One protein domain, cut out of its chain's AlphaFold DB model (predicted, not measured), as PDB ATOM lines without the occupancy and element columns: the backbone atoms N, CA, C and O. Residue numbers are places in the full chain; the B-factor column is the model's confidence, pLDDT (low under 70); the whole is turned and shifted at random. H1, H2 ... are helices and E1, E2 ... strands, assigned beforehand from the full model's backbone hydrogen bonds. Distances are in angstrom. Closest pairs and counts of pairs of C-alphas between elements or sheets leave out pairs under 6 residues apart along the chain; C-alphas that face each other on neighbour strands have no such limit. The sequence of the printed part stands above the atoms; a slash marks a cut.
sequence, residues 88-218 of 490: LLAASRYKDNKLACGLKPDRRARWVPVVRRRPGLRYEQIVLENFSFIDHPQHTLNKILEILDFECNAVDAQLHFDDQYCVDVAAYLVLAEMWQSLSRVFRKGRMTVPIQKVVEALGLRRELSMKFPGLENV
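Overview. This is residues 88 to 218 of the 490 residues of an uncharacterized protein of Ensifer sp. MPMI2T (UniProt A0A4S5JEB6). What is the shape? The long helix H3 packs on a small sheet of two parallel strands, E1 and E2, and H4 runs beside H3, with H1 and H2 toward one end and H5 toward the other. What makes it up? The printed part has 131 residues with named elements in the order H1 H2 E1 H3 E2 H4 H5 H6; it is mostly helix by named elements, which hold under half of the residues. It is compact, with a radius of gyration of the C-alphas of 14.5 A and spans of 40 by 29 by 25 A.

Along the chain. Where do the elements lie? H1 is residues 98 to 103, from C-alpha 98 at (87.346, 94.961, 77.028), H2 107 to 110, E1 124 to 128, 13.4 A long, and H3 137 to 153, 25.0 A. What follows? E2 is residues 157 to 161, 13.3 A, H4 169 to 179, 15.1 A, H5 193 to 201, 12.1 A, and H6 204 to 207, ending at C-alpha 207 at (76.422, 89.585, 88.840).

Arrangement. What does H1 meet? H1 and H4 only just touch, with 3 pairs of C-alphas within 8 A, the closest those of Ala 100 and Met 178, 5.8 A. How do strands and H3 stand? E1, H3 and E2 form a strand-helix-strand unit, two parallel neighbour strands with a helix between along the chain, its crossover right-handed; N 126 and O 158 are 2.9 A apart. H3 and H4 are close but not clearly touching, the same way at a shallow tilt of 18 degrees, closest at the C-alphas of Thr 140 and Ala 171, 7.2 A. Are the helix backbones complete? Every O i to N i+4 pair is within hydrogen-bond range in H1, H4 and H5, and 12 of 13 in H3; H2 and H6 are too short for one.

Size, cuts and confidence. How large is it? The two C-alphas farthest apart, those of Ala 109 and Asn 217, are 43.0 A apart, and the printed part has no cut. Which links are long? Those from H2 to E1 and from H4 to H5 are. Where is confidence low? The pLDDT is under 70 at residues 88 to 92, 119 to 123 and 188.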
ATOM      1  N   LEU A  88      81.675 102.848  98.484       49.59
ATOM      2  CA  LEU A  88      82.009 104.231  98.109       49.59
ATOM      3  C   LEU A  88      83.463 104.378  97.642       49.59
ATOM      4  O   LEU A  88      83.729 105.159  96.735       49.59
ATOM      5  N   LEU A  89      84.386 103.610  98.230       48.25
ATOM      6  CA  LEU A  89      85.790 103.556  97.800       48.25
ATOM      7  C   LEU A  89      85.997 102.659  96.572       48.25
ATOM      8  O   LEU A  89      86.866 102.920  95.747       48.25
ATOM      9  N   ALA A  90      85.202 101.596  96.437       50.00
ATOM     10  CA  ALA A  90      85.201 100.757  95.243       50.00
ATOM     11  C   ALA A  90      84.585 101.492  94.041       50.00
ATOM     12  O   ALA A  90      85.078 101.350  92.930       50.00
ATOM     13  N   ALA A  91      83.557 102.321  94.264       52.31
ATOM     14  CA  ALA A  91      82.948 103.168  93.236       52.31
ATOM     15  C   ALA A  91      83.839 104.347  92.798       52.31
ATOM     16  O   ALA A  91      83.531 105.013  91.816       52.31
ATOM     17  N   SER A  92      84.938 104.629  93.503       55.75
ATOM     18  CA  SER A  92      85.857 105.717  93.153       55.75
ATOM     19  C   SER A  92      87.048 105.265  92.305       55.75
ATOM     20  O   SER A  92      87.995 106.037  92.154       55.75
ATOM     21  N   ARG A  93      87.049 104.032  91.779       73.44
ATOM     22  CA  ARG A  93      88.127 103.523  90.921       73.44
ATOM     23  C   ARG A  93      87.569 103.030  89.595       73.44
ATOM     24  O   ARG A  93      86.751 102.116  89.574       73.44
ATOM     25  N   TYR A  94      88.066 103.620  88.514       85.31
ATOM     26  CA  TYR A  94      87.850 103.125  87.163       85.31
ATOM     27  C   TYR A  94      88.348 101.682  87.055       85.31
ATOM     28  O   TYR A  94      89.455 101.370  87.509       85.31
ATOM     29  N   LYS A  95      87.541 100.814  86.447       87.12
ATOM     30  CA  LYS A  95      87.938  99.456  86.088       87.12
ATOM     31  C   LYS A  95      87.881  99.308  84.582       87.12
ATOM     32  O   LYS A  95      86.874  99.647  83.958       87.12
ATOM     33  N   ASP A  96      88.963  98.785  84.033       85.81
ATOM     34  CA  ASP A  96      89.043  98.468  82.619       85.81
ATOM     35  C   ASP A  96      88.240  97.199  82.310       85.81
ATOM     36  O   ASP A  96      88.196  96.271  83.123       85.81
ATOM     37  N   ASN A  97      87.586  97.173  81.155       89.19
ATOM     38  CA  ASN A  97      86.817  96.034  80.671       89.19
ATOM     39  C   ASN A  97      86.776  96.095  79.146       89.19
ATOM     40  O   ASN A  97      86.370  97.108  78.581       89.19
ATOM     41  N   LYS A  98      87.203  95.011  78.490       88.75
ATOM     42  CA  LYS A  98      87.346  94.961  77.028       88.75
ATOM     43  C   LYS A  98      86.032  95.278  76.306       88.75
ATOM     44  O   LYS A  98      86.055  96.021  75.334       88.75
ATOM     45  N   LEU A  99      84.908  94.773  76.812       91.88
ATOM     46  CA  LEU A  99      83.584  94.988  76.233       91.88
ATOM     47  C   LEU A  99      83.133  96.445  76.399       91.88
ATOM     48  O   LEU A  99      82.834  97.114  75.416       91.88
ATOM     49  N   ALA A 100      83.166  96.982  77.621       92.94
ATOM     50  CA  ALA A 100      82.756  98.361  77.895       92.94
ATOM     51  C   ALA A 100      83.648  99.393  77.180       92.94
ATOM     52  O   ALA A 100      83.150 100.383  76.653       92.94
ATOM     53  N   CYS A 101      84.963  99.166  77.147       92.00
ATOM     54  CA  CYS A 101      85.909 100.039  76.452       92.00
ATOM     55  C   CYS A 101      85.853  99.871  74.931       92.00
ATOM     56  O   CYS A 101      86.098 100.833  74.215       92.00
ATOM     57  N   GLY A 102      85.534  98.678  74.429       91.88
ATOM     58  CA  GLY A 102      85.352  98.451  72.998       91.88
ATOM     59  C   GLY A 102      84.074  99.099  72.464       91.88
ATOM     60  O   GLY A 102      84.104  99.697  71.395       91.88
ATOM     61  N   LEU A 103      82.984  99.053  73.238       94.62
ATOM     62  CA  LEU A 103      81.739  99.767  72.938       94.62
ATOM     63  C   LEU A 103      81.918 101.282  73.048       94.62
ATOM     64  O   LEU A 103      81.366 102.038  72.254       94.62
ATOM     65  N   LYS A 104      82.703 101.726  74.034       93.88
ATOM     66  CA  LYS A 104      82.947 103.139  74.301       93.88
ATOM     67  C   LYS A 104      84.443 103.433  74.493       93.88
ATOM     68  O   LYS A 104      84.923 103.475  75.632       93.88
ATOM     69  N   PRO A 105      85.198 103.673  73.404       93.06
ATOM     70  CA  PRO A 105      86.652 103.875  73.467       93.06
ATOM     71  C   PRO A 105      87.089 105.085  74.302       93.06
ATOM     72  O   PRO A 105      88.127 105.059  74.965       93.06
ATOM     73  N   ASP A 106      86.274 106.140  74.332       92.94
ATOM     74  CA  ASP A 106      86.510 107.362  75.105       92.94
ATOM     75  C   ASP A 106      86.090 107.243  76.587       92.94
ATOM     76  O   ASP A 106      86.247 108.199  77.357       92.94
ATOM     77  N   ARG A 107      85.604 106.068  77.028       92.88
ATOM     78  CA  ARG A 107      85.080 105.840  78.387       92.88
ATOM     79  C   ARG A 107      86.065 106.278  79.464       92.88
ATOM     80  O   ARG A 107      85.678 106.990  80.385       92.88
ATOM     81  N   ARG A 108      87.344 105.904  79.358       92.19
ATOM     82  CA  ARG A 108      88.362 106.256  80.366       92.19
ATOM     83  C   ARG A 108      88.601 107.763  80.467       92.19
ATOM     84  O   ARG A 108      88.822 108.259  81.568       92.19
ATOM     85  N   ALA A 109      88.571 108.472  79.340       92.38
ATOM     86  CA  ALA A 109      88.772 109.920  79.299       92.38
ATOM     87  C   ALA A 109      87.558 110.675  79.862       92.38
ATOM     88  O   ALA A 109      87.720 111.692  80.532       92.38
ATOM     89  N   ARG A 110      86.348 110.151  79.631       91.25
ATOM     90  CA  ARG A 110      85.086 110.729  80.121       91.25
ATOM     91  C   ARG A 110      84.728 110.318  81.543       91.25
ATOM     92  O   ARG A 110      83.881 110.955  82.160       91.25
ATOM     93  N   TRP A 111      85.339 109.263  82.070       91.94
ATOM     94  CA  TRP A 111      85.019 108.771  83.399       91.94
ATOM     95  C   TRP A 111      85.474 109.758  84.475       91.94
ATOM     96  O   TRP A 111      86.663 110.023  84.665       91.94
ATOM     97  N   VAL A 112      84.513 110.266  85.239       86.88
ATOM     98  CA  VAL A 112      84.778 111.137  86.384       86.88
ATOM     99  C   VAL A 112      84.709 110.296  87.659       86.88
ATOM    100  O   VAL A 112      83.769 109.520  87.815       86.88
ATOM    101  N   PRO A 113      85.629 110.434  88.631       81.88
ATOM    102  CA  PRO A 113      85.483 109.770  89.924       81.88
ATOM    103  C   PRO A 113      84.153 110.125  90.590       81.88
ATOM    104  O   PRO A 113      83.812 111.304  90.663       81.88
ATOM    105  N   VAL A 114      83.431 109.144  91.148       76.75
ATOM    106  CA  VAL A 114      82.096 109.367  91.753       76.75
ATOM    107  C   VAL A 114      82.088 110.497  92.791       76.75
ATOM    108  O   VAL A 114      81.126 111.250  92.886       76.75
ATOM    109  N   VAL A 115      83.192 110.689  93.517       70.38
ATOM    110  CA  VAL A 115      83.365 111.776  94.500       70.38
ATOM    111  C   VAL A 115      83.465 113.185  93.892       70.38
ATOM    112  O   VAL A 115      83.257 114.161  94.606       70.38
ATOM    113  N   ARG A 116      83.801 113.298  92.600       75.38
ATOM    114  CA  ARG A 116      83.925 114.560  91.846       75.38
ATOM    115  C   ARG A 116      82.695 114.865  90.982       75.38
ATOM    116  O   ARG A 116      82.590 115.970  90.455       75.38
ATOM    117  N   ARG A 117      81.769 113.912  90.840       79.94
ATOM    118  CA  ARG A 117      80.526 114.080  90.076       79.94
ATOM    119  C   ARG A 117      79.570 115.016  90.815       79.94
ATOM    120  O   ARG A 117      79.481 114.994  92.045       79.94
ATOM    121  N   ARG A 118      78.855 115.859  90.067       71.31
ATOM    122  CA  ARG A 118      77.853 116.767  90.639       71.31
ATOM    123  C   ARG A 118      76.536 116.005  90.804       71.31
ATOM    124  O   ARG A 118      76.072 115.427  89.830       71.31
ATOM    125  N   PRO A 119      75.927 115.979  92.000       63.41
ATOM    126  CA  PRO A 119      74.621 115.359  92.167       63.41
ATOM    127  C   PRO A 119      73.568 116.176  91.413       63.41
ATOM    128  O   PRO A 119      73.405 117.369  91.682       63.41
ATOM    129  N   GLY A 120      72.868 115.533  90.481       60.12
ATOM    130  CA  GLY A 120      71.655 116.081  89.884       60.12
ATOM    131  C   GLY A 120      70.538 116.228  90.924       60.12
ATOM    132  O   GLY A 120      70.539 115.564  91.962       60.12
ATOM    133  N   LEU A 121      69.579 117.120  90.656       47.72
ATOM    134  CA  LEU A 121      68.388 117.308  91.499       47.72
ATOM    135  C   LEU A 121      67.364 116.169  91.346       47.72
ATOM    136  O   LEU A 121      66.527 115.983  92.226       47.72
ATOM    137  N   ARG A 122      67.427 115.413  90.243       55.56
ATOM    138  CA  ARG A 122      66.594 114.237  89.960       55.56
ATOM    139  C   ARG A 122      67.478 113.010  89.771       55.56
ATOM    140  O   ARG A 122      68.641 113.146  89.396       55.56
ATOM    141  N   TYR A 123      66.914 111.835  90.045       60.75
ATOM    142  CA  TYR A 123      67.538 110.587  89.630       60.75
ATOM    143  C   TYR A 123      67.568 110.545  88.110       60.75
ATOM    144  O   TYR A 123      66.563 110.791  87.448       60.75
ATOM    145  N   GLU A 124      68.745 110.253  87.595       76.19
ATOM    146  CA  GLU A 124      68.969 109.935  86.201       76.19
ATOM    147  C   GLU A 124      68.367 108.535  85.954       76.19
ATOM    148  O   GLU A 124      68.692 107.588  86.672       76.19
ATOM    149  N   GLN A 125      67.403 108.413  85.038       88.56
ATOM    150  CA  GLN A 125      66.651 107.174  84.795       88.56
ATOM    151  C   GLN A 125      66.923 106.666  83.385       88.56
ATOM    152  O   GLN A 125      66.846 107.437  82.435       88.56
ATOM    153  N   ILE A 126      67.196 105.370  83.271       92.06
ATOM    154  CA  ILE A 126      67.347 104.656  82.007       92.06
ATOM    155  C   ILE A 126      66.238 103.616  81.943       92.06
ATOM    156  O   ILE A 126      66.071 102.832  82.881       92.06
ATOM    157  N   VAL A 127      65.495 103.615  80.843       95.00
ATOM    158  CA  VAL A 127      64.454 102.623  80.563       95.00
ATOM    159  C   VAL A 127      64.955 101.678  79.480       95.00
ATOM    160  O   VAL A 127      65.313 102.113  78.382       95.00
ATOM    161  N   LEU A 128      64.997 100.394  79.826       95.19
ATOM    162  CA  LEU A 128      65.244  99.270  78.938       95.19
ATOM    163  C   LEU A 128      63.886  98.705  78.521       95.19
ATOM    164  O   LEU A 128      63.223  98.014  79.296       95.19
ATOM    165  N   GLU A 129      63.492  99.070  77.311       95.50
ATOM    166  CA  GLU A 129      62.328  98.571  76.584       95.50
ATOM    167  C   GLU A 129      62.824  97.983  75.265       95.50
ATOM    168  O   GLU A 129      63.797  98.498  74.698       95.50
ATOM    169  N   ASN A 130      62.171  96.932  74.778       95.81
ATOM    170  CA  ASN A 130      62.566  96.190  73.588       95.81
ATOM    171  C   ASN A 130      64.045  95.762  73.648       95.81
ATOM    172  O   ASN A 130      64.785  95.884  72.668       95.81
ATOM    173  N   PHE A 131      64.501  95.314  74.825       97.25
ATOM    174  CA  PHE A 131      65.911  95.035  75.096       97.25
ATOM    175  C   PHE A 131      66.310  93.653  74.559       97.25
ATOM    176  O   PHE A 131      66.397  92.671  75.298       97.25
ATOM    177  N   SER A 132      66.509  93.585  73.242       97.69
ATOM    178  CA  SER A 132      66.729  92.357  72.478       97.69
ATOM    179  C   SER A 132      67.631  92.595  71.270       97.69
ATOM    180  O   SER A 132      67.306  93.388  70.387       97.69
ATOM    181  N   PHE A 133      68.740  91.863  71.185       98.00
ATOM    182  CA  PHE A 133      69.554  91.777  69.977       98.00
ATOM    183  C   PHE A 133      68.874  90.975  68.869       98.00
ATOM    184  O   PHE A 133      69.159  91.228  67.704       98.00
ATOM    185  N   ILE A 134      67.973  90.047  69.211       97.38
ATOM    186  CA  ILE A 134      67.226  89.259  68.223       97.38
ATOM    187  C   ILE A 134      66.314  90.168  67.396       97.38
ATOM    188  O   ILE A 134      66.254  90.039  66.176       97.38
ATOM    189  N   ASP A 135      65.610  91.106  68.027       96.31
ATOM    190  CA  ASP A 135      64.605  91.916  67.328       96.31
ATOM    191  C   ASP A 135      65.011  93.372  67.117       96.31
ATOM    192  O   ASP A 135      64.686  93.947  66.077       96.31
ATOM    193  N   HIS A 136      65.777  93.949  68.043       97.56
ATOM    194  CA  HIS A 136      66.130  95.367  68.040       97.56
ATOM    195  C   HIS A 136      67.629  95.588  68.333       97.56
ATOM    196  O   HIS A 136      67.980  96.247  69.320       97.56
ATOM    197  N   PRO A 137      68.547  95.068  67.493       97.75
ATOM    198  CA  PRO A 137      69.985  95.080  67.770       97.75
ATOM    199  C   PRO A 137      70.566  96.489  67.924       97.75
ATOM    200  O   PRO A 137      71.266  96.756  68.902       97.75
ATOM    201  N   GLN A 138      70.234  97.422  67.023       97.62
ATOM    202  CA  GLN A 138      70.740  98.798  67.098       97.62
ATOM    203  C   GLN A 138      70.216  99.540  68.335       97.62
ATOM    204  O   GLN A 138      70.979 100.187  69.051       97.62
ATOM    205  N   HIS A 139      68.920  99.416  68.627       97.69
ATOM    206  CA  HIS A 139      68.308 100.018  69.816       97.69
ATOM    207  C   HIS A 139      68.925  99.467  71.106       97.69
ATOM    208  O   HIS A 139      69.298 100.231  71.994       97.69
ATOM    209  N   THR A 140      69.126  98.151  71.177       98.19
ATOM    210  CA  THR A 140      69.771  97.485  72.315       98.19
ATOM    211  C   THR A 140      71.199  97.994  72.528       98.19
ATOM    212  O   THR A 140      71.571  98.312  73.661       98.19
ATOM    213  N   LEU A 141      71.986  98.168  71.456       97.62
ATOM    214  CA  LEU A 141      73.311  98.800  71.537       97.62
ATOM    215  C   LEU A 141      73.240 100.237  72.048       97.62
ATOM    216  O   LEU A 141      74.016 100.604  72.930       97.62
ATOM    217  N   ASN A 142      72.298 101.031  71.544       97.56
ATOM    218  CA  ASN A 142      72.119 102.416  71.971       97.56
ATOM    219  C   ASN A 142      71.800 102.499  73.473       97.56
ATOM    220  O   ASN A 142      72.382 103.322  74.179       97.56
ATOM    221  N   LYS A 143      70.965 101.592  73.995       97.31
ATOM    222  CA  LYS A 143      70.679 101.489  75.437       97.31
ATOM    223  C   LYS A 143      71.901 101.080  76.257       97.31
ATOM    224  O   LYS A 143      72.116 101.603  77.349       97.31
ATOM    225  N   ILE A 144      72.740 100.185  75.741       97.00
ATOM    226  CA  ILE A 144      74.000  99.819  76.402       97.00
ATOM    227  C   ILE A 144      74.972 101.008  76.432       97.00
ATOM    228  O   ILE A 144      75.590 101.265  77.468       97.00
ATOM    229  N   LEU A 145      75.088 101.759  75.334       96.19
ATOM    230  CA  LEU A 145      75.884 102.988  75.291       96.19
ATOM    231  C   LEU A 145      75.356 104.024  76.287       96.19
ATOM    232  O   LEU A 145      76.143 104.585  77.046       96.19
ATOM    233  N   GLU A 146      74.037 104.203  76.367       95.19
ATOM    234  CA  GLU A 146      73.390 105.066  77.358       95.19
ATOM    235  C   GLU A 146      73.792 104.665  78.791       95.19
ATOM    236  O   GLU A 146      74.233 105.506  79.576       95.19
ATOM    237  N   ILE A 147      73.780 103.368  79.123       94.88
ATOM    238  CA  ILE A 147      74.275 102.875  80.422       94.88
ATOM    239  C   ILE A 147      75.741 103.287  80.657       94.88
ATOM    240  O   ILE A 147      76.085 103.749  81.749       94.88
ATOM    241  N   LEU A 148      76.621 103.158  79.661       94.38
ATOM    242  CA  LEU A 148      78.035 103.544  79.790       94.38
ATOM    243  C   LEU A 148      78.226 105.067  79.924       94.38
ATOM    244  O   LEU A 148      79.118 105.522  80.648       94.38
ATOM    245  N   ASP A 149      77.394 105.870  79.263       91.94
ATOM    246  CA  ASP A 149      77.352 107.330  79.390       91.94
ATOM    247  C   ASP A 149      77.002 107.770  80.811       91.94
ATOM    248  O   ASP A 149      77.728 108.581  81.409       91.94
ATOM    249  N   PHE A 150      75.958 107.174  81.384       89.56
ATOM    250  CA  PHE A 150      75.552 107.422  82.765       89.56
ATOM    251  C   PHE A 150      76.609 106.911  83.747       89.56
ATOM    252  O   PHE A 150      76.952 107.598  84.713       89.56
ATOM    253  N   GLU A 151      77.222 105.753  83.490       89.56
ATOM    254  CA  GLU A 151      78.285 105.215  84.344       89.56
ATOM    255  C   GLU A 151      79.472 106.172  84.495       89.56
ATOM    256  O   GLU A 151      80.092 106.197  85.562       89.56
ATOM    257  N   CYS A 152      79.769 106.991  83.484       88.94
ATOM    258  CA  CYS A 152      80.874 107.950  83.513       88.94
ATOM    259  C   CYS A 152      80.588 109.193  84.372       88.94
ATOM    260  O   CYS A 152      81.516 109.729  84.987       88.94
ATOM    261  N   ASN A 153      79.327 109.636  84.441       85.69
ATOM    262  CA  ASN A 153      78.971 110.984  84.907       85.69
ATOM    263  C   ASN A 153      77.951 111.019  86.054       85.69
ATOM    264  O   ASN A 153      77.997 111.941  86.875       85.69
ATOM    265  N   ALA A 154      77.092 110.006  86.175       83.31
ATOM    266  CA  ALA A 154      76.009 109.973  87.150       83.31
ATOM    267  C   ALA A 154      76.526 109.716  88.573       83.31
ATOM    268  O   ALA A 154      77.409 108.883  88.800       83.31
ATOM    269  N   VAL A 155      75.966 110.398  89.573       76.00
ATOM    270  CA  VAL A 155      76.199 110.061  90.994       76.00
ATOM    271  C   VAL A 155      75.340 108.867  91.423       76.00
ATOM    272  O   VAL A 155      75.747 108.069  92.271       76.00
ATOM    273  N   ASP A 156      74.136 108.786  90.867       77.88
ATOM    274  CA  ASP A 156      73.108 107.801  91.173       77.88
ATOM    275  C   ASP A 156      72.181 107.713  89.956       77.88
ATOM    276  O   ASP A 156      71.755 108.756  89.457       77.88
ATOM    277  N   ALA A 157      71.885 106.504  89.490       84.50
ATOM    278  CA  ALA A 157      71.006 106.270  88.349       84.50
ATOM    279  C   ALA A 157      70.064 105.092  88.620       84.50
ATOM    280  O   ALA A 157      70.415 104.168  89.357       84.50
ATOM    281  N   GLN A 158      68.874 105.105  88.029       87.50
ATOM    282  CA  GLN A 158      67.942 103.977  88.063       87.50
ATOM    283  C   GLN A 158      67.890 103.307  86.695       87.50
ATOM    284  O   GLN A 158      67.852 103.989  85.678       87.50
ATOM    285  N   LEU A 159      67.891 101.976  86.687       90.62
ATOM    286  CA  LEU A 159      67.818 101.172  85.471       90.62
ATOM    287  C   LEU A 159      66.528 100.356  85.488       90.62
ATOM    288  O   LEU A 159      66.423  99.413  86.268       90.62
ATOM    289  N   HIS A 160      65.548 100.749  84.688       93.12
ATOM    290  CA  HIS A 160      64.236 100.116  84.610       93.12
ATOM    291  C   HIS A 160      64.207  99.088  83.477       93.12
ATOM    292  O   HIS A 160      64.642  99.394  82.376       93.12
ATOM    293  N   PHE A 161      63.710  97.887  83.759       93.94
ATOM    294  CA  PHE A 161      63.448  96.825  82.789       93.94
ATOM    295  C   PHE A 161      61.938  96.777  82.602       93.94
ATOM    296  O   PHE A 161      61.235  96.151  83.402       93.94
ATOM    297  N   ASP A 162      61.460  97.526  81.616       93.88
ATOM    298  CA  ASP A 162      60.031  97.767  81.414       93.88
ATOM    299  C   ASP A 162      59.410  96.772  80.416       93.88
ATOM    300  O   ASP A 162      58.198  96.781  80.216       93.88
ATOM    301  N   ASP A 163      60.212  95.852  79.873       94.69
ATOM    302  CA  ASP A 163      59.717  94.721  79.093       94.69
ATOM    303  C   ASP A 163      58.799  93.808  79.930       94.69
ATOM    304  O   ASP A 163      59.022  93.531  81.118       94.69
ATOM    305  N   GLN A 164      57.746  93.294  79.293       93.06
ATOM    306  CA  GLN A 164      56.838  92.339  79.932       93.06
ATOM    307  C   GLN A 164      57.537  90.997  80.192       93.06
ATOM    308  O   GLN A 164      57.365  90.396  81.255       93.06
ATOM    309  N   TYR A 165      58.353  90.551  79.235       94.88
ATOM    310  CA  TYR A 165      59.090  89.295  79.276       94.88
ATOM    311  C   TYR A 165      60.542  89.508  78.852       94.88
ATOM    312  O   TYR A 165      60.844  90.366  78.030       94.88
ATOM    313  N   CYS A 166      61.445  88.675  79.370       94.88
ATOM    314  CA  CYS A 166      62.764  88.526  78.766       94.88
ATOM    315  C   CYS A 166      62.590  87.736  77.463       94.88
ATOM    316  O   CYS A 166      62.155  86.587  77.524       94.88
ATOM    317  N   VAL A 167      62.881  88.357  76.317       94.44
ATOM    318  CA  VAL A 167      62.757  87.742  74.977       94.44
ATOM    319  C   VAL A 167      64.110  87.477  74.310       94.44
ATOM    320  O   VAL A 167      64.171  86.910  73.224       94.44
ATOM    321  N   ASP A 168      65.205  87.880  74.953       96.00
ATOM    322  CA  ASP A 168      66.563  87.628  74.486       96.00
ATOM    323  C   ASP A 168      67.545  87.657  75.661       96.00
ATOM    324  O   ASP A 168      67.758  88.685  76.303       96.00
ATOM    325  N   VAL A 169      68.178  86.518  75.936       96.19
ATOM    326  CA  VAL A 169      69.182  86.396  76.999       96.19
ATOM    327  C   VAL A 169      70.524  87.036  76.625       96.19
ATOM    328  O   VAL A 169      71.279  87.435  77.517       96.19
ATOM    329  N   ALA A 170      70.831  87.192  75.334       96.44
ATOM    330  CA  ALA A 170      72.103  87.743  74.883       96.44
ATOM    331  C   ALA A 170      72.298  89.195  75.347       96.44
ATOM    332  O   ALA A 170      73.385  89.564  75.804       96.44
ATOM    333  N   ALA A 171      71.229  89.998  75.345       96.88
ATOM    334  CA  ALA A 171      71.250  91.362  75.869       96.88
ATOM    335  C   ALA A 171      71.635  91.413  77.362       96.88
ATOM    336  O   ALA A 171      72.451  92.236  77.794       96.88
ATOM    337  N   TYR A 172      71.126  90.466  78.152       96.00
ATOM    338  CA  TYR A 172      71.430  90.348  79.580       96.00
ATOM    339  C   TYR A 172      72.837  89.797  79.838       96.00
ATOM    340  O   TYR A 172      73.467  90.196  80.820       96.00
ATOM    341  N   LEU A 173      73.367  88.940  78.957       95.19
ATOM    342  CA  LEU A 173      74.761  88.487  79.014       95.19
ATOM    343  C   LEU A 173      75.738  89.647  78.819       95.19
ATOM    344  O   LEU A 173      76.680  89.782  79.602       95.19
ATOM    345  N   VAL A 174      75.494  90.507  77.824       95.75
ATOM    346  CA  VAL A 174      76.303  91.713  77.586       95.75
ATOM    347  C   VAL A 174      76.279  92.619  78.812       95.75
ATOM    348  O   VAL A 174      77.334  93.046  79.290       95.75
ATOM    349  N   LEU A 175      75.086  92.850  79.369       94.69
ATOM    350  CA  LEU A 175      74.921  93.639  80.584       94.69
ATOM    351  C   LEU A 175      75.715  93.044  81.753       94.69
ATOM    352  O   LEU A 175      76.475  93.766  82.395       94.69
ATOM    353  N   ALA A 176      75.579  91.740  82.005       92.62
ATOM    354  CA  ALA A 176      76.253  91.041  83.095       92.62
ATOM    355  C   ALA A 176      77.785  91.084  82.966       92.62
ATOM    356  O   ALA A 176      78.484  91.332  83.955       92.62
ATOM    357  N   GLU A 177      78.306  90.919  81.749       90.62
ATOM    358  CA  GLU A 177      79.743  90.942  81.464       90.62
ATOM    359  C   GLU A 177      80.362  92.325  81.713       90.62
ATOM    360  O   GLU A 177      81.447  92.440  82.294       90.62
ATOM    361  N   MET A 178      79.664  93.406  81.347       91.25
ATOM    362  CA  MET A 178      80.149  94.753  81.651       91.25
ATOM    363  C   MET A 178      79.938  95.139  83.121       91.25
ATOM    364  O   MET A 178      80.782  95.840  83.691       91.25
ATOM    365  N   TRP A 179      78.869  94.653  83.768       89.69
ATOM    366  CA  TRP A 179      78.408  95.120  85.083       89.69
ATOM    367  C   TRP A 179      79.478  95.069  86.175       89.69
ATOM    368  O   TRP A 179      79.598  95.988  86.987       89.69
ATOM    369  N   GLN A 180      80.312  94.027  86.177       81.75
ATOM    370  CA  GLN A 180      81.368  93.834  87.181       81.75
ATOM    371  C   GLN A 180      82.429  94.956  87.173       81.75
ATOM    372  O   GLN A 180      83.122  95.201  88.180       81.75
ATOM    373  N   SER A 181      82.552  95.641  86.034       86.06
ATOM    374  CA  SER A 181      83.481  96.746  85.792       86.06
ATOM    375  C   SER A 181      82.850  98.135  85.911       86.06
ATOM    376  O   SER A 181      83.576  99.131  85.984       86.06
ATOM    377  N   LEU A 182      81.518  98.214  85.956       87.44
ATOM    378  CA  LEU A 182      80.810  99.481  86.073       87.44
ATOM    379  C   LEU A 182      80.929 100.042  87.492       87.44
ATOM    380  O   LEU A 182      80.976  99.319  88.497       87.44
ATOM    381  N   SER A 183      80.955 101.371  87.587       83.81
ATOM    382  CA  SER A 183      80.806 102.063  88.863       83.81
ATOM    383  C   SER A 183      79.458 101.706  89.494       83.81
ATOM    384  O   SER A 183      78.438 101.610  88.815       83.81
ATOM    385  N   ARG A 184      79.423 101.549  90.823       81.44
ATOM    386  CA  ARG A 184      78.197 101.217  91.579       81.44
ATOM    387  C   ARG A 184      77.267 102.429  91.733       81.44
ATOM    388  O   ARG A 184      77.003 102.873  92.852       81.44
ATOM    389  N   VAL A 185      76.829 102.982  90.606       81.38
ATOM    390  CA  VAL A 185      75.939 104.149  90.520       81.38
ATOM    391  C   VAL A 185      74.497 103.753  90.247       81.38
ATOM    392  O   VAL A 185      73.596 104.468  90.666       81.38
ATOM    393  N   PHE A 186      74.273 102.590  89.637       84.12
ATOM    394  CA  PHE A 186      72.934 102.079  89.373       84.12
ATOM    395  C   PHE A 186      72.290 101.528  90.647       84.12
ATOM    396  O   PHE A 186      72.893 100.741  91.387       84.12
ATOM    397  N   ARG A 187      71.051 101.940  90.921       75.19
ATOM    398  CA  ARG A 187      70.249 101.496  92.064       75.19
ATOM    399  C   ARG A 187      68.817 101.206  91.646       75.19
ATOM    400  O   ARG A 187      68.277 101.891  90.792       75.19
ATOM    401  N   LYS A 188      68.201 100.248  92.352       69.25
ATOM    402  CA  LYS A 188      66.742 100.041  92.480       69.25
ATOM    403  C   LYS A 188      65.925 100.534  91.275       69.25
ATOM    404  O   LYS A 188      65.299 101.596  91.332       69.25
ATOM    405  N   GLY A 189      65.946  99.728  90.222       80.94
ATOM    406  CA  GLY A 189      65.064  99.851  89.074       80.94
ATOM    407  C   GLY A 189      63.701  99.210  89.282       80.94
ATOM    408  O   GLY A 189      63.485  98.485  90.254       80.94
ATOM    409  N   ARG A 190      62.807  99.459  88.327       89.69
ATOM    410  CA  ARG A 190      61.613  98.633  88.125       89.69
ATOM    411  C   ARG A 190      62.026  97.432  87.281       89.69
ATOM    412  O   ARG A 190      62.901  97.567  86.434       89.69
ATOM    413  N   MET A 191      61.446  96.278  87.554       92.19
ATOM    414  CA  MET A 191      61.631  95.068  86.763       92.19
ATOM    415  C   MET A 191      60.394  94.211  86.975       92.19
ATOM    416  O   MET A 191      59.993  93.998  88.123       92.19
ATOM    417  N   THR A 192      59.782  93.748  85.897       92.88
ATOM    418  CA  THR A 192      58.608  92.875  85.970       92.88
ATOM    419  C   THR A 192      58.982  91.521  86.591       92.88
ATOM    420  O   THR A 192      60.121  91.061  86.484       92.88
ATOM    421  N   VAL A 193      58.038  90.870  87.282       93.25
ATOM    422  CA  VAL A 193      58.278  89.558  87.920       93.25
ATOM    423  C   VAL A 193      58.748  88.492  86.912       93.25
ATOM    424  O   VAL A 193      59.689  87.771  87.247       93.25
ATOM    425  N   PRO A 194      58.208  88.401  85.677       93.88
ATOM    426  CA  PRO A 194      58.711  87.452  84.682       93.88
ATOM    427  C   PRO A 194      60.195  87.642  84.344       93.88
ATOM    428  O   PRO A 194      60.921  86.656  84.221       93.88
ATOM    429  N   ILE A 195      60.678  88.886  84.258       94.50
ATOM    430  CA  ILE A 195      62.108  89.158  84.052       94.50
ATOM    431  C   ILE A 195      62.908  88.781  85.299       94.50
ATOM    432  O   ILE A 195      63.942  88.126  85.173       94.50
ATOM    433  N   GLN A 196      62.430  89.118  86.504       94.44
ATOM    434  CA  GLN A 196      63.100  88.729  87.754       94.44
ATOM    435  C   GLN A 196      63.285  87.207  87.852       94.44
ATOM    436  O   GLN A 196      64.364  86.759  88.235       94.44
ATOM    437  N   LYS A 197      62.270  86.421  87.454       95.31
ATOM    438  CA  LYS A 197      62.341  84.952  87.392       95.31
ATOM    439  C   LYS A 197      63.471  84.479  86.483       95.31
ATOM    440  O   LYS A 197      64.302  83.689  86.917       95.31
ATOM    441  N   VAL A 198      63.542  85.004  85.259       95.81
ATOM    442  CA  VAL A 198      64.588  84.636  84.289       95.81
ATOM    443  C   VAL A 198      65.975  85.050  84.781       95.81
ATOM    444  O   VAL A 198      66.898  84.241  84.782       95.81
ATOM    445  N   VAL A 199      66.138  86.283  85.264       94.31
ATOM    446  CA  VAL A 199      67.433  86.788  85.747       94.31
ATOM    447  C   VAL A 199      67.915  86.018  86.986       94.31
ATOM    448  O   VAL A 199      69.123  85.817  87.145       94.31
ATOM    449  N   GLU A 200      67.005  85.559  87.851       94.88
ATOM    450  CA  GLU A 200      67.348  84.678  88.974       94.88
ATOM    451  C   GLU A 200      67.708  83.264  88.509       94.88
ATOM    452  O   GLU A 200      68.767  82.765  88.889       94.88
ATOM    453  N   ALA A 201      66.885  82.648  87.654       94.88
ATOM    454  CA  ALA A 201      67.102  81.290  87.148       94.88
ATOM    455  C   ALA A 201      68.431  81.162  86.381       94.88
ATOM    456  O   ALA A 201      69.157  80.182  86.530       94.88
ATOM    457  N   LEU A 202      68.812  82.202  85.634       94.44
ATOM    458  CA  LEU A 202      70.090  82.273  84.925       94.44
ATOM    459  C   LEU A 202      71.305  82.524  85.844       94.44
ATOM    460  O   LEU A 202      72.445  82.511  85.375       94.44
ATOM    461  N   GLY A 203      71.091  82.800  87.135       91.81
ATOM    462  CA  GLY A 203      72.148  83.128  88.098       91.81
ATOM    463  C   GLY A 203      72.704  84.555  87.977       91.81
ATOM    464  O   GLY A 203      73.710  84.889  88.609       91.81
ATOM    465  N   LEU A 204      72.052  85.429  87.207       90.19
ATOM    466  CA  LEU A 204      72.547  86.772  86.886       90.19
ATOM    467  C   LEU A 204      72.304  87.800  88.000       90.19
ATOM    468  O   LEU A 204      72.985  88.826  88.048       90.19
ATOM    469  N   ARG A 205      71.395  87.536  88.949       88.00
ATOM    470  CA  ARG A 205      71.099  88.449  90.073       88.00
ATOM    471  C   ARG A 205      72.344  88.901  90.829       88.00
ATOM    472  O   ARG A 205      72.471  90.080  91.171       88.00
ATOM    473  N   ARG A 206      73.254  87.963  91.124       82.62
ATOM    474  CA  ARG A 206      74.492  88.245  91.869       82.62
ATOM    475  C   ARG A 206      75.446  89.104  91.047       82.62
ATOM    476  O   ARG A 206      76.017  90.047  91.592       82.62
ATOM    477  N   GLU A 207      75.569  88.820  89.753       81.19
ATOM    478  CA  GLU A 207      76.422  89.585  88.840       81.19
ATOM    479  C   GLU A 207      75.922  91.017  88.682       81.19
ATOM    480  O   GLU A 207      76.686  91.961  88.869       81.19
ATOM    481  N   LEU A 208      74.614  91.179  88.479       83.12
ATOM    482  CA  LEU A 208      73.949  92.473  88.358       83.12
ATOM    483  C   LEU A 208      73.773  93.194  89.708       83.12
ATOM    484  O   LEU A 208      73.362  94.353  89.763       83.12
ATOM    485  N   SER A 209      74.105  92.547  90.832       80.81
ATOM    486  CA  SER A 209      73.927  93.095  92.187       80.81
ATOM    487  C   SER A 209      72.507  93.632  92.446       80.81
ATOM    488  O   SER A 209      72.325  94.612  93.179       80.81
ATOM    489  N   MET A 210      71.498  93.000  91.842       81.31
ATOM    490  CA  MET A 210      70.100  93.420  91.936       81.31
ATOM    491  C   MET A 210      69.383  92.730  93.098       81.31
ATOM    492  O   MET A 210      69.766  91.660  93.578       81.31
ATOM    493  N   LYS A 211      68.330  93.381  93.593       81.50
ATOM    494  CA  LYS A 211      67.409  92.799  94.570       81.50
ATOM    495  C   LYS A 211      66.061  92.631  93.892       81.50
ATOM    496  O   LYS A 211      65.606  93.577  93.259       81.50
ATOM    497  N   PHE A 212      65.441  91.476  94.099       85.81
ATOM    498  CA  PHE A 212      64.141  91.103  93.546       85.81
ATOM    499  C   PHE A 212      63.113  91.017  94.677       85.81
ATOM    500  O   PHE A 212      62.855  89.936  95.203       85.81
ATOM    501  N   PRO A 213      62.630  92.171  95.180       72.31
ATOM    502  CA  PRO A 213      61.553  92.179  96.156       72.31
ATOM    503  C   PRO A 213      60.273  91.682  95.470       72.31
ATOM    504  O   PRO A 213      59.817  92.305  94.518       72.31
ATOM    505  N   GLY A 214      59.717  90.569  95.952       76.50
ATOM    506  CA  GLY A 214      58.505  89.953  95.396       76.50
ATOM    507  C   GLY A 214      58.741  88.684  94.573       76.50
ATOM    508  O   GLY A 214      57.778  88.106  94.084       76.50
ATOM    509  N   LEU A 215      59.991  88.230  94.426       88.25
ATOM    510  CA  LEU A 215      60.282  86.923  93.838       88.25
ATOM    511  C   LEU A 215      60.225  85.835  94.920       88.25
ATOM    512  O   LEU A 215      61.089  85.797  95.796       88.25
ATOM    513  N   GLU A 216      59.219  84.966  94.843       87.31
ATOM    514  CA  GLU A 216      59.056  83.813  95.742       87.31
ATOM    515  C   GLU A 216      59.679  82.540  95.156       87.31
ATOM    516  O   GLU A 216      60.378  81.811  95.854       87.31
ATOM    517  N   ASN A 217      59.473  82.310  93.855       90.56
ATOM    518  CA  ASN A 217      59.980  81.159  93.114       90.56
ATOM    519  C   ASN A 217      60.317  81.526  91.661       90.56
ATOM    520  O   ASN A 217      60.003  82.622  91.189       90.56
ATOM    521  N   VAL A 218      60.939  80.589  90.949       92.38
ATOM    522  CA  VAL A 218      61.260  80.703  89.516       92.38
ATOM    523  C   VAL A 218      60.405  79.768  88.655       92.38
ATOM    524  O   VAL A 218      60.789  79.455  87.534       92.38
TER     525      VAL A 218